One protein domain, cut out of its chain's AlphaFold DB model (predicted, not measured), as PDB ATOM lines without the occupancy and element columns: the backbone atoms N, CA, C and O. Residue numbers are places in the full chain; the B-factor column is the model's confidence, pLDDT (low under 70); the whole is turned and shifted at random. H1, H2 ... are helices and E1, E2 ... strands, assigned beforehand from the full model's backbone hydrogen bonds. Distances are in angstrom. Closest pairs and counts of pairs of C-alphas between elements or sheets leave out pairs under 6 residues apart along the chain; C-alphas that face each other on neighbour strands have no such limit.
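What this domain is: This is residues 21 to 28 and 38 to 119 of the 130 residues of an uncharacterized protein of Candidatus Aenigmarchaeota archaeon (UniProt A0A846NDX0). Two antiparallel sheets make a small sandwich, E1 E6 E3 E4 in one layer and E5 E2 E7 in the other, their strands crossed at 40 degrees, with the helix H1 at one end. The edge strands E1 and E7 come close along one side, while E4 and E5 on the other side are apart; residues 38 to 44, of which 39 to 44 belong to H1, stick out. The printed part has 90 residues with one named helix and seven named strands, in the order E1 H1 E2 E3 E4 E5 E6 E7, and its class is mostly strand. It is compact, with a radius of gyration of the C-alphas of 13.0 A and spans of 37 by 26 by 23 A.

How they stand to each other: E1, residues 21 to 24, is an edge strand and the antiparallel neighbour of E6, residues 96 to 102; N 22 and O 98 are 3.0 A apart, within hydrogen-bond range. E6 is also the antiparallel neighbour of E3, residues 63 to 69, with N 66 and O 99 at 2.8 A, within hydrogen-bond range. E3 and E4, residues 72 to 75, form a hairpin, with N 67 and O 74 at 2.8 A. In the other sheet, which is only just strongly twisted with C-alphas up to 4.3 A off its best plane, E2, residues 51 to 58, is the inner strand. Its antiparallel neighbours are E5, residues 86 to 90, with N 53 and O 89 at 2.8 A, and E7, residues 110 to 118, with N 54 and O 115 at 2.8 A. The parts of the two sheets that face each other are 9.9 A centre to centre. The closest C-alphas of E1 and E7 are those of Val 21 and Leu 111, 6.0 A apart. H1, residues 39 to 48, is not on either sheet; its closest C-alpha to E5 is that of Ile 46, 6.9 A from that of Arg 90. Every O i to N i+4 pair in H1 is within hydrogen-bond range.

Where its parts are: E1 begins at C-alpha 21, (252.080, 358.726, 171.735). After the cut, H1 spans 14.3 A and begins at C-alpha 39, (271.025, 343.035, 162.962). E2 spans 22.9 A, E3 19.5 A and E6 19.7 A; E4 and E5 are shorter. E7 spans 23.8 A and ends at C-alpha 118, (264.393, 346.524, 185.903).

The domain as a whole: The two C-alphas farthest apart, those of Glu 41 and Lys 106, are 38.0 A from each other. Residues 29 to 37 are not printed, and C-alphas 28 and 38 are 22.9 A apart across this cut. Of the links that are printed whole, none is long. The mean pLDDT of the printed part is 90.8, and no printed residue is under 70.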
ATOM      1  N   VAL A  21     250.634 358.589 171.647       92.38
ATOM      2  CA  VAL A  21     252.080 358.726 171.735       92.38
ATOM      3  C   VAL A  21     252.499 358.978 173.170       92.38
ATOM      4  O   VAL A  21     251.785 359.642 173.922       92.38
ATOM      5  N   VAL A  22     253.671 358.473 173.535       94.50
ATOM      6  CA  VAL A  22     254.299 358.770 174.820       94.50
ATOM      7  C   VAL A  22     255.806 358.883 174.637       94.50
ATOM      8  O   VAL A  22     256.429 358.038 173.993       94.50
ATOM      9  N   ASP A  23     256.379 359.947 175.188       93.69
ATOM     10  CA  ASP A  23     257.824 360.124 175.268       93.69
ATOM     11  C   ASP A  23     258.353 359.368 176.486       93.69
ATOM     12  O   ASP A  23     257.833 359.502 177.596       93.69
ATOM     13  N   VAL A  24     259.387 358.558 176.278       93.75
ATOM     14  CA  VAL A  24     260.022 357.764 177.327       93.75
ATOM     15  C   VAL A  24     261.512 358.050 177.306       93.75
ATOM     16  O   VAL A  24     262.207 357.760 176.330       93.75
ATOM     17  N   SER A  25     262.000 358.631 178.398       93.25
ATOM     18  CA  SER A  25     263.421 358.909 178.576       93.25
ATOM     19  C   SER A  25     264.237 357.619 178.555       93.25
ATOM     20  O   SER A  25     263.862 356.631 179.190       93.25
ATOM     21  N   GLY A  26     265.352 357.652 177.827       90.56
ATOM     22  CA  GLY A  26     266.310 356.553 177.783       90.56
ATOM     23  C   GLY A  26     267.036 356.346 179.112       90.56
ATOM     24  O   GLY A  26     266.996 357.189 180.011       90.56
ATOM     25  N   ASP A  27     267.727 355.216 179.221       92.00
ATOM     26  CA  ASP A  27     268.613 354.908 180.340       92.00
ATOM     27  C   ASP A  27     270.065 355.236 179.963       92.00
ATOM     28  O   ASP A  27     270.695 354.444 179.264       92.00
ATOM     29  N   PRO A  28     270.658 356.340 180.454       89.75
ATOM     30  CA  PRO A  28     272.009 356.753 180.065       89.75
ATOM     31  C   PRO A  28     273.104 355.737 180.432       89.75
ATOM     32  O   PRO A  28     274.245 355.893 180.004       89.75
ATOM     33  N   SER A  38     275.783 344.067 162.335       87.88
ATOM     34  CA  SER A  38     274.690 343.236 161.832       87.88
ATOM     35  C   SER A  38     273.447 343.349 162.725       87.88
ATOM     36  O   SER A  38     273.518 343.747 163.890       87.88
ATOM     37  N   GLU A  39     272.276 342.997 162.189       81.62
ATOM     38  CA  GLU A  39     271.025 343.035 162.962       81.62
ATOM     39  C   GLU A  39     271.055 342.066 164.160       81.62
ATOM     40  O   GLU A  39     270.551 342.404 165.225       81.62
ATOM     41  N   GLU A  40     271.721 340.915 164.025       85.69
ATOM     42  CA  GLU A  40     271.867 339.913 165.094       85.69
ATOM     43  C   GLU A  40     272.716 340.430 166.265       85.69
ATOM     44  O   GLU A  40     272.428 340.171 167.434       85.69
ATOM     45  N   GLU A  41     273.773 341.187 165.971       86.88
ATOM     46  CA  GLU A  41     274.616 341.806 166.995       86.88
ATOM     47  C   GLU A  41     273.889 342.949 167.703       86.88
ATOM     48  O   GLU A  41     273.966 343.067 168.929       86.88
ATOM     49  N   LYS A  42     273.125 343.757 166.958       84.88
ATOM     50  CA  LYS A  42     272.269 344.795 167.546       84.88
ATOM     51  C   LYS A  42     271.209 344.190 168.454       84.88
ATOM     52  O   LYS A  42     270.978 344.720 169.536       84.88
ATOM     53  N   GLU A  43     270.606 343.074 168.058       85.19
ATOM     54  CA  GLU A  43     269.616 342.379 168.879       85.19
ATOM     55  C   GLU A  43     270.215 341.924 170.216       85.19
ATOM     56  O   GLU A  43     269.611 342.152 171.263       85.19
ATOM     57  N   LYS A  44     271.442 341.387 170.220       88.62
ATOM     58  CA  LYS A  44     272.149 341.035 171.465       88.62
ATOM     59  C   LYS A  44     272.373 342.242 172.377       88.62
ATOM     60  O   LYS A  44     272.216 342.125 173.591       88.62
ATOM     61  N   ILE A  45     272.720 343.402 171.813       89.00
ATOM     62  CA  ILE A  45     272.879 344.641 172.588       89.00
ATOM     63  C   ILE A  45     271.534 345.077 173.173       89.00
ATOM     64  O   ILE A  45     271.463 345.345 174.372       89.00
ATOM     65  N   ILE A  46     270.462 345.078 172.376       87.44
ATOM     66  CA  ILE A  46     269.113 345.435 172.839       87.44
ATOM     67  C   ILE A  46     268.676 344.505 173.973       87.44
ATOM     68  O   ILE A  46     268.229 344.976 175.015       87.44
ATOM     69  N   GLN A  47     268.869 343.193 173.825       88.19
ATOM     70  CA  GLN A  47     268.540 342.211 174.861       88.19
ATOM     71  C   GLN A  47     269.344 342.406 176.157       88.19
ATOM     72  O   GLN A  47     268.884 341.991 177.218       88.19
ATOM     73  N   SER A  48     270.508 343.064 176.103       90.44
ATOM     74  CA  SER A  48     271.316 343.378 177.288       90.44
ATOM     75  C   SER A  48     270.816 344.590 178.089       90.44
ATOM     76  O   SER A  48     271.234 344.786 179.233       90.44
ATOM     77  N   TRP A  49     269.925 345.413 177.523       93.00
ATOM     78  CA  TRP A  49     269.393 346.600 178.193       93.00
ATOM     79  C   TRP A  49     268.445 346.227 179.326       93.00
ATOM     80  O   TRP A  49     267.376 345.668 179.098       93.00
ATOM     81  N   ARG A  50     268.814 346.564 180.562       91.19
ATOM     82  CA  ARG A  50     268.086 346.126 181.768       91.19
ATOM     83  C   ARG A  50     266.870 346.971 182.117       91.19
ATOM     84  O   ARG A  50     266.013 346.502 182.870       91.19
ATOM     85  N   SER A  51     266.837 348.206 181.629       93.69
ATOM     86  CA  SER A  51     265.743 349.139 181.861       93.69
ATOM     87  C   SER A  51     264.600 348.840 180.903       93.69
ATOM     88  O   SER A  51     264.795 348.722 179.695       93.69
ATOM     89  N   ILE A  52     263.403 348.700 181.460       95.38
ATOM     90  CA  ILE A  52     262.189 348.347 180.729       95.38
ATOM     91  C   ILE A  52     261.144 349.416 181.007       95.38
ATOM     92  O   ILE A  52     260.791 349.670 182.160       95.38
ATOM     93  N   ALA A  53     260.615 350.017 179.949       96.38
ATOM     94  CA  ALA A  53     259.439 350.863 180.024       96.38
ATOM     95  C   ALA A  53     258.182 349.995 180.001       96.38
ATOM     96  O   ALA A  53     257.961 349.234 179.060       96.38
ATOM     97  N   VAL A  54     257.350 350.116 181.031       97.19
ATOM     98  CA  VAL A  54     256.038 349.471 181.089       97.19
ATOM     99  C   VAL A  54     255.023 350.417 180.473       97.19
ATOM    100  O   VAL A  54     254.718 351.470 181.038       97.19
ATOM    101  N   LEU A  55     254.492 350.037 179.319       97.44
ATOM    102  CA  LEU A  55     253.503 350.800 178.572       97.44
ATOM    103  C   LEU A  55     252.123 350.165 178.729       97.44
ATOM    104  O   LEU A  55     252.008 348.944 178.814       97.44
ATOM    105  N   LYS A  56     251.073 350.990 178.752       97.31
ATOM    106  CA  LYS A  56     249.679 350.541 178.832       97.31
ATOM    107  C   LYS A  56     248.824 351.158 177.737       97.31
ATOM    108  O   LYS A  56     248.841 352.370 177.542       97.31
ATOM    109  N   ILE A  57     248.040 350.310 177.078       95.75
ATOM    110  CA  ILE A  57     247.029 350.680 176.091       95.75
ATOM    111  C   ILE A  57     245.646 350.584 176.737       95.75
ATOM    112  O   ILE A  57     245.276 349.539 177.274       95.75
ATOM    113  N   THR A  58     244.869 351.664 176.652       94.75
ATOM    114  CA  THR A  58     243.495 351.712 177.175       94.75
ATOM    115  C   THR A  58     242.537 352.278 176.117       94.75
ATOM    116  O   THR A  58     242.751 353.413 175.691       94.75
ATOM    117  N   PRO A  59     241.461 351.565 175.721       93.75
ATOM    118  CA  PRO A  59     241.109 350.191 176.108       93.75
ATOM    119  C   PRO A  59     242.066 349.149 175.493       93.75
ATOM    120  O   PRO A  59     242.698 349.442 174.480       93.75
ATOM    121  N   PRO A  60     242.176 347.934 176.064       92.44
ATOM    122  CA  PRO A  60     243.046 346.891 175.525       92.44
ATOM    123  C   PRO A  60     242.522 346.404 174.165       92.44
ATOM    124  O   PRO A  60     241.470 345.771 174.084       92.44
ATOM    125  N   VAL A  61     243.253 346.711 173.090       91.69
ATOM    126  CA  VAL A  61     242.915 346.345 171.703       91.69
ATOM    127  C   VAL A  61     244.163 345.959 170.906       91.69
ATOM    128  O   VAL A  61     245.286 346.246 171.313       91.69
ATOM    129  N   ASP A  62     243.974 345.311 169.752       91.81
ATOM    130  CA  ASP A  62     245.077 344.979 168.841       91.81
ATOM    131  C   ASP A  62     245.627 346.250 168.176       91.81
ATOM    132  O   ASP A  62     244.899 347.001 167.513       91.81
ATOM    133  N   VAL A  63     246.932 346.472 168.329       92.25
ATOM    134  CA  VAL A  63     247.624 347.662 167.833       92.25
ATOM    135  C   VAL A  63     248.858 347.306 167.012       92.25
ATOM    136  O   VAL A  63     249.452 346.233 167.133       92.25
ATOM    137  N   ARG A  64     249.288 348.254 166.180       92.94
ATOM    138  CA  ARG A  64     250.675 348.338 165.720       92.94
ATOM    139  C   ARG A  64     251.448 349.262 166.643       92.94
ATOM    140  O   ARG A  64     251.000 350.380 166.878       92.94
ATOM    141  N   VAL A  65     252.611 348.808 167.099       93.94
ATOM    142  CA  VAL A  65     253.537 349.613 167.898       93.94
ATOM    143  C   VAL A  65     254.687 350.073 167.022       93.94
ATOM    144  O   VAL A  65     255.259 349.288 166.261       93.94
ATOM    145  N   GLY A  66     255.027 351.345 167.144       92.94
ATOM    146  CA  GLY A  66     256.250 351.904 166.609       92.94
ATOM    147  C   GLY A  66     256.938 352.802 167.618       92.94
ATOM    148  O   GLY A  66     256.397 353.126 168.675       92.94
ATOM    149  N   TYR A  67     258.145 353.203 167.266       91.88
ATOM    150  CA  TYR A  67     258.911 354.200 167.986       91.88
ATOM    151  C   TYR A  67     259.547 355.169 166.994       91.88
ATOM    152  O   TYR A  67     259.864 354.811 165.856       91.88
ATOM    153  N   ILE A  68     259.701 356.410 167.435       89.75
ATOM    154  CA  ILE A  68     260.477 357.434 166.750       89.75
ATOM    155  C   ILE A  68     261.765 357.631 167.531       89.75
ATOM    156  O   ILE A  68     261.741 357.812 168.752       89.75
ATOM    157  N   HIS A  69     262.862 357.593 166.791       83.38
ATOM    158  CA  HIS A  69     264.198 357.912 167.253       83.38
ATOM    159  C   HIS A  69     264.810 358.906 166.263       83.38
ATOM    160  O   HIS A  69     264.842 358.641 165.053       83.38
ATOM    161  N   ASP A  70     265.184 360.080 166.771       79.62
ATOM    162  CA  ASP A  70     265.525 361.270 165.987       79.62
ATOM    163  C   ASP A  70     264.482 361.580 164.896       79.62
ATOM    164  O   ASP A  70     263.333 361.912 165.190       79.62
ATOM    165  N   ASN A  71     264.874 361.438 163.627       76.06
ATOM    166  CA  ASN A  71     264.042 361.685 162.448       76.06
ATOM    167  C   ASN A  71     263.577 360.394 161.759       76.06
ATOM    168  O   ASN A  71     263.056 360.439 160.643       76.06
ATOM    169  N   SER A  72     263.774 359.237 162.392       78.50
ATOM    170  CA  SER A  72     263.368 357.946 161.848       78.50
ATOM    171  C   SER A  72     262.249 357.330 162.680       78.50
ATOM    172  O   SER A  72     262.282 357.339 163.909       78.50
ATOM    173  N   SER A  73     261.238 356.789 162.003       83.00
ATOM    174  CA  SER A  73     260.196 355.988 162.639       83.00
ATOM    175  C   SER A  73     260.349 354.529 162.236       83.00
ATOM    176  O   SER A  73     260.602 354.199 161.074       83.00
ATOM    177  N   ARG A  74     260.213 353.635 163.213       87.62
ATOM    178  CA  ARG A  74     260.249 352.188 163.006       87.62
ATOM    179  C   ARG A  74     259.040 351.557 163.669       87.62
ATOM    180  O   ARG A  74     258.610 351.983 164.734       87.62
ATOM    181  N   PHE A  75     258.503 350.528 163.031       88.25
ATOM    182  CA  PHE A  75     257.413 349.727 163.577       88.25
ATOM    183  C   PHE A  75     257.915 348.330 163.896       88.25
ATOM    184  O   PHE A  75     258.738 347.775 163.160       88.25
ATOM    185  N   LEU A  76     257.396 347.753 164.975       88.56
ATOM    186  CA  LEU A  76     257.646 346.356 165.286       88.56
ATOM    187  C   LEU A  76     257.065 345.487 164.164       88.56
ATOM    188  O   LEU A  76     255.937 345.693 163.711       88.56
ATOM    189  N   LYS A  77     257.860 344.520 163.694       84.25
ATOM    190  CA  LYS A  77     257.459 343.605 162.613       84.25
ATOM    191  C   LYS A  77     256.351 342.654 163.063       84.25
ATOM    192  O   LYS A  77     255.474 342.302 162.276       84.25
ATOM    193  N   HIS A  78     256.409 342.236 164.323       84.12
ATOM    194  CA  HIS A  78     255.512 341.243 164.891       84.12
ATOM    195  C   HIS A  78     254.336 341.901 165.608       84.12
ATOM    196  O   HIS A  78     254.393 343.054 166.035       84.12
ATOM    197  N   LYS A  79     253.242 341.145 165.719       88.12
ATOM    198  CA  LYS A  79     252.136 341.517 166.595       88.12
ATOM    199  C   LYS A  79     252.636 341.480 168.039       88.12
ATOM    200  O   LYS A  79     253.321 340.531 168.408       88.12
ATOM    201  N   ILE A  80     252.273 342.493 168.822       92.06
ATOM    202  CA  ILE A  80     252.535 342.479 170.257       92.06
ATOM    203  C   ILE A  80     251.413 341.754 170.994       92.06
ATOM    204  O   ILE A  80     250.235 341.847 170.638       92.06
ATOM    205  N   GLU A  81     251.798 341.037 172.031       93.69
ATOM    206  CA  GLU A  81     250.917 340.515 173.055       93.69
ATOM    207  C   GLU A  81     250.882 341.516 174.207       93.69
ATOM    208  O   GLU A  81     251.841 342.250 174.452       93.69
ATOM    209  N   THR A  82     249.753 341.566 174.907       93.69
ATOM    210  CA  THR A  82     249.591 342.442 176.068       93.69
ATOM    211  C   THR A  82     248.945 341.668 177.199       93.69
ATOM    212  O   THR A  82     248.072 340.834 176.956       93.69
ATOM    213  N   LEU A  83     249.341 341.979 178.428       94.12
ATOM    214  CA  LEU A  83     248.694 341.506 179.642       94.12
ATOM    215  C   LEU A  83     247.874 342.663 180.216       94.12
ATOM    216  O   LEU A  83     248.443 343.661 180.650       94.12
ATOM    217  N   ASP A  84     246.545 342.573 180.153       92.69
ATOM    218  CA  ASP A  84     245.626 343.660 180.538       92.69
ATOM    219  C   ASP A  84     245.937 345.005 179.846       92.69
ATOM    220  O   ASP A  84     245.872 346.084 180.443       92.69
ATOM    221  N   GLY A  85     246.323 344.935 178.566       94.25
ATOM    222  CA  GLY A  85     246.738 346.091 177.767       94.25
ATOM    223  C   GLY A  85     248.156 346.587 178.062       94.25
ATOM    224  O   GLY A  85     248.582 347.563 177.450       94.25
ATOM    225  N   MET A  86     248.897 345.944 178.971       96.94
ATOM    226  CA  MET A  86     250.278 346.298 179.297       96.94
ATOM    227  C   MET A  86     251.296 345.444 178.542       96.94
ATOM    228  O   MET A  86     251.087 344.251 178.321       96.94
ATOM    229  N   PHE A  87     252.429 346.052 178.205       96.44
ATOM    230  CA  PHE A  87     253.603 345.393 177.633       96.44
ATOM    231  C   PHE A  87     254.873 346.166 178.017       96.44
ATOM    232  O   PHE A  87     254.813 347.337 178.401       96.44
ATOM    233  N   GLY A  88     256.019 345.497 177.966       95.50
ATOM    234  CA  GLY A  88     257.331 346.063 178.239       95.50
ATOM    235  C   GLY A  88     258.093 346.362 176.951       95.50
ATOM    236  O   GLY A  88     258.040 345.572 176.012       95.50
ATOM    237  N   MET A  89     258.832 347.468 176.937       94.50
ATOM    238  CA  MET A  89     259.809 347.802 175.897       94.50
ATOM    239  C   MET A  89     261.186 347.989 176.535       94.50
ATOM    240  O   MET A  89     261.312 348.753 177.498       94.50
ATOM    241  N   ARG A  90     262.225 347.328 176.016       92.69
ATOM    242  CA  ARG A  90     263.608 347.582 176.445       92.69
ATOM    243  C   ARG A  90     264.040 348.994 176.055       92.69
ATOM    244  O   ARG A  90     263.802 349.450 174.937       92.69
ATOM    245  N   MET A  91     264.695 349.675 176.988       92.50
ATOM    246  CA  MET A  91     265.099 351.071 176.846       92.50
ATOM    247  C   MET A  91     266.607 351.184 176.644       92.50
ATOM    248  O   MET A  91     267.390 350.786 177.506       92.50
ATOM    249  N   GLY A  92     266.993 351.760 175.506       91.62
ATOM    250  CA  GLY A  92     268.369 352.160 175.231       91.62
ATOM    251  C   GLY A  92     268.729 353.497 175.885       91.62
ATOM    252  O   GLY A  92     267.931 354.048 176.646       91.62
ATOM    253  N   PRO A  93     269.914 354.049 175.580       92.50
ATOM    254  CA  PRO A  93     270.379 355.295 176.189       92.50
ATOM    255  C   PRO A  93     269.634 356.541 175.733       92.50
ATOM    256  O   PRO A  93     269.693 357.579 176.389       92.50
ATOM    257  N   GLU A  94     268.908 356.442 174.628       91.19
ATOM    258  CA  GLU A  94     268.274 357.579 173.986       91.19
ATOM    259  C   GLU A  94     266.787 357.660 174.314       91.19
ATOM    260  O   GLU A  94     266.124 356.660 174.596       91.19
ATOM    261  N   THR A  95     266.255 358.881 174.286       92.00
ATOM    262  CA  THR A  95     264.820 359.103 174.476       92.00
ATOM    263  C   THR A  95     264.075 358.631 173.237       92.00
ATOM    264  O   THR A  95     264.410 359.013 172.118       92.00
ATOM    265  N   LEU A  96     263.045 357.818 173.451       91.94
ATOM    266  CA  LEU A  96     262.203 357.285 172.390       91.94
ATOM    267  C   LEU A  96     260.784 357.807 172.543       91.94
ATOM    268  O   LEU A  96     260.239 357.867 173.647       91.94
ATOM    269  N   LYS A  97     260.155 358.120 171.412       94.31
ATOM    270  CA  LYS A  97     258.721 358.400 171.361       94.31
ATOM    271  C   LYS A  97     257.996 357.168 170.862       94.31
ATOM    272  O   LYS A  97     258.079 356.845 169.678       94.31
ATOM    273  N   PHE A  98     257.278 356.485 171.743       94.69
ATOM    274  CA  PHE A  98     256.451 355.350 171.356       94.69
ATOM    275  C   PHE A  98     255.133 355.827 170.768       94.69
ATOM    276  O   PHE A  98     254.566 356.827 171.207       94.69
ATOM    277  N   ILE A  99     254.652 355.094 169.771       93.62
ATOM    278  CA  ILE A  99     253.410 355.360 169.055       93.62
ATOM    279  C   ILE A  99     252.655 354.049 168.931       93.62
ATOM    280  O   ILE A  99     253.229 353.032 168.538       93.62
ATOM    281  N   VAL A 100     251.354 354.077 169.197       92.94
ATOM    282  CA  VAL A 100     250.475 352.940 168.925       92.94
ATOM    283  C   VAL A 100     249.310 353.349 168.037       92.94
ATOM    284  O   VAL A 100     248.744 354.436 168.162       92.94
ATOM    285  N   ILE A 101     248.968 352.461 167.107       91.12
ATOM    286  CA  ILE A 101     247.897 352.664 166.135       91.12
ATOM    287  C   ILE A 101     246.938 351.474 166.227       91.12
ATOM    288  O   ILE A 101     247.386 350.340 166.028       91.12
ATOM    289  N   PRO A 102     245.636 351.692 166.488       90.81
ATOM    290  CA  PRO A 102     244.650 350.615 166.484       90.81
ATOM    291  C   PRO A 102     244.559 349.991 165.093       90.81
ATOM    292  O   PRO A 102     244.507 350.699 164.085       90.81
ATOM    293  N   ARG A 103     244.503 348.659 165.007       88.31
ATOM    294  CA  ARG A 103     244.403 347.990 163.698       88.31
ATOM    295  C   ARG A 103     243.110 348.299 162.949       88.31
ATOM    296  O   ARG A 103     243.108 348.280 161.723       88.31
ATOM    297  N   ASP A 104     242.030 348.566 163.672       85.38
ATOM    298  CA  ASP A 104     240.736 348.916 163.084       85.38
ATOM    299  C   ASP A 104     240.660 350.369 162.577       85.38
ATOM    300  O   ASP A 104     239.693 350.711 161.896       85.38
ATOM    301  N   LEU A 105     241.668 351.201 162.892       83.62
ATOM    302  CA  LEU A 105     241.748 352.637 162.590       83.62
ATOM    303  C   LEU A 105     240.540 353.461 163.075       83.62
ATOM    304  O   LEU A 105     240.300 354.562 162.580       83.62
ATOM    305  N   LYS A 106     239.767 352.927 164.024       81.69
ATOM    306  CA  LYS A 106     238.522 353.513 164.539       81.69
ATOM    307  C   LYS A 106     238.541 353.675 166.049       81.69
ATOM    308  O   LYS A 106     237.934 354.613 166.551       81.69
ATOM    309  N   THR A 107     239.186 352.755 166.760       85.25
ATOM    310  CA  THR A 107     239.210 352.769 168.218       85.25
ATOM    311  C   THR A 107     240.055 353.932 168.720       85.25
ATOM    312  O   THR A 107     241.261 353.984 168.495       85.25
ATOM    313  N   GLU A 108     239.434 354.852 169.449       86.38
ATOM    314  CA  GLU A 108     240.171 355.836 170.236       86.38
ATOM    315  C   GLU A 108     240.816 355.130 171.430       86.38
ATOM    316  O   GLU A 108     240.140 354.495 172.241       86.38
ATOM    317  N   LEU A 109     242.138 355.229 171.528       89.62
ATOM    318  CA  LEU A 109     242.910 354.625 172.604       89.62
ATOM    319  C   LEU A 109     243.897 355.629 173.188       89.62
ATOM    320  O   LEU A 109     244.239 356.639 172.571       89.62
ATOM    321  N   LYS A 110     244.371 355.319 174.388       92.31
ATOM    322  CA  LYS A 110     245.448 356.021 175.078       92.31
ATOM    323  C   LYS A 110     246.641 355.096 175.226       92.31
ATOM    324  O   LYS A 110     246.465 353.896 175.430       92.31
ATOM    325  N   LEU A 111     247.827 355.684 175.148       95.19
ATOM    326  CA  LEU A 111     249.093 355.045 175.466       95.19
ATOM    327  C   LEU A 111     249.703 355.787 176.646       95.19
ATOM    328  O   LEU A 111     249.847 357.006 176.596       95.19
ATOM    329  N   GLU A 112     250.041 355.055 177.696       96.44
ATOM    330  CA  GLU A 112     250.558 355.625 178.935       96.44
ATOM    331  C   GLU A 112     251.831 354.891 179.352       96.44
ATOM    332  O   GLU A 112     251.902 353.662 179.282       96.44
ATOM    333  N   LEU A 113     252.827 355.642 179.824       97.00
ATOM    334  CA  LEU A 113     253.963 355.082 180.546       97.00
ATOM    335  C   LEU A 113     253.530 354.839 181.993       97.00
ATOM    336  O   LEU A 113     253.295 355.780 182.746       97.00
ATOM    337  N   VAL A 114     253.427 353.572 182.383       96.50
ATOM    338  CA  VAL A 114     253.080 353.169 183.755       96.50
ATOM    339  C   VAL A 114     254.286 353.317 184.680       96.50
ATOM    340  O   VAL A 114     254.136 353.646 185.855       96.50
ATOM    341  N   GLY A 115     255.484 353.068 184.158       94.94
ATOM    342  CA  GLY A 115     256.731 353.239 184.890       94.94
ATOM    343  C   GLY A 115     257.921 352.637 184.159       94.94
ATOM    344  O   GLY A 115     257.767 351.961 183.142       94.94
ATOM    345  N   ILE A 116     259.110 352.876 184.704       95.00
ATOM    346  CA  ILE A 116     260.359 352.255 184.256       95.00
ATOM    347  C   ILE A 116     260.818 351.301 185.356       95.00
ATOM    348  O   ILE A 116     260.877 351.672 186.529       95.00
ATOM    349  N   ILE A 117     261.103 350.061 184.977       94.12
ATOM    350  CA  ILE A 117     261.480 348.973 185.881       94.12
ATOM    351  C   ILE A 117     262.784 348.318 185.421       94.12
ATOM    352  O   ILE A 117     263.239 348.521 184.298       94.12
ATOM    353  N   SER A 118     263.358 347.485 186.287       89.00
ATOM    354  CA  SER A 118     264.393 346.524 185.903       89.00
ATOM    355  C   SER A 118     263.756 345.197 185.477       89.00
ATOM    356  O   SER A 118     262.697 344.829 185.990       89.00
ATOM    357  N   GLU A 119     264.438 344.447 184.610       83.50
ATOM    358  CA  GLU A 119     264.062 343.082 184.200       83.50
ATOM    359  C   GLU A 119     263.762 342.112 185.355       83.50
ATOM    360  O   GLU A 119     262.956 341.203 185.196       83.50
TER     361      GLU A 119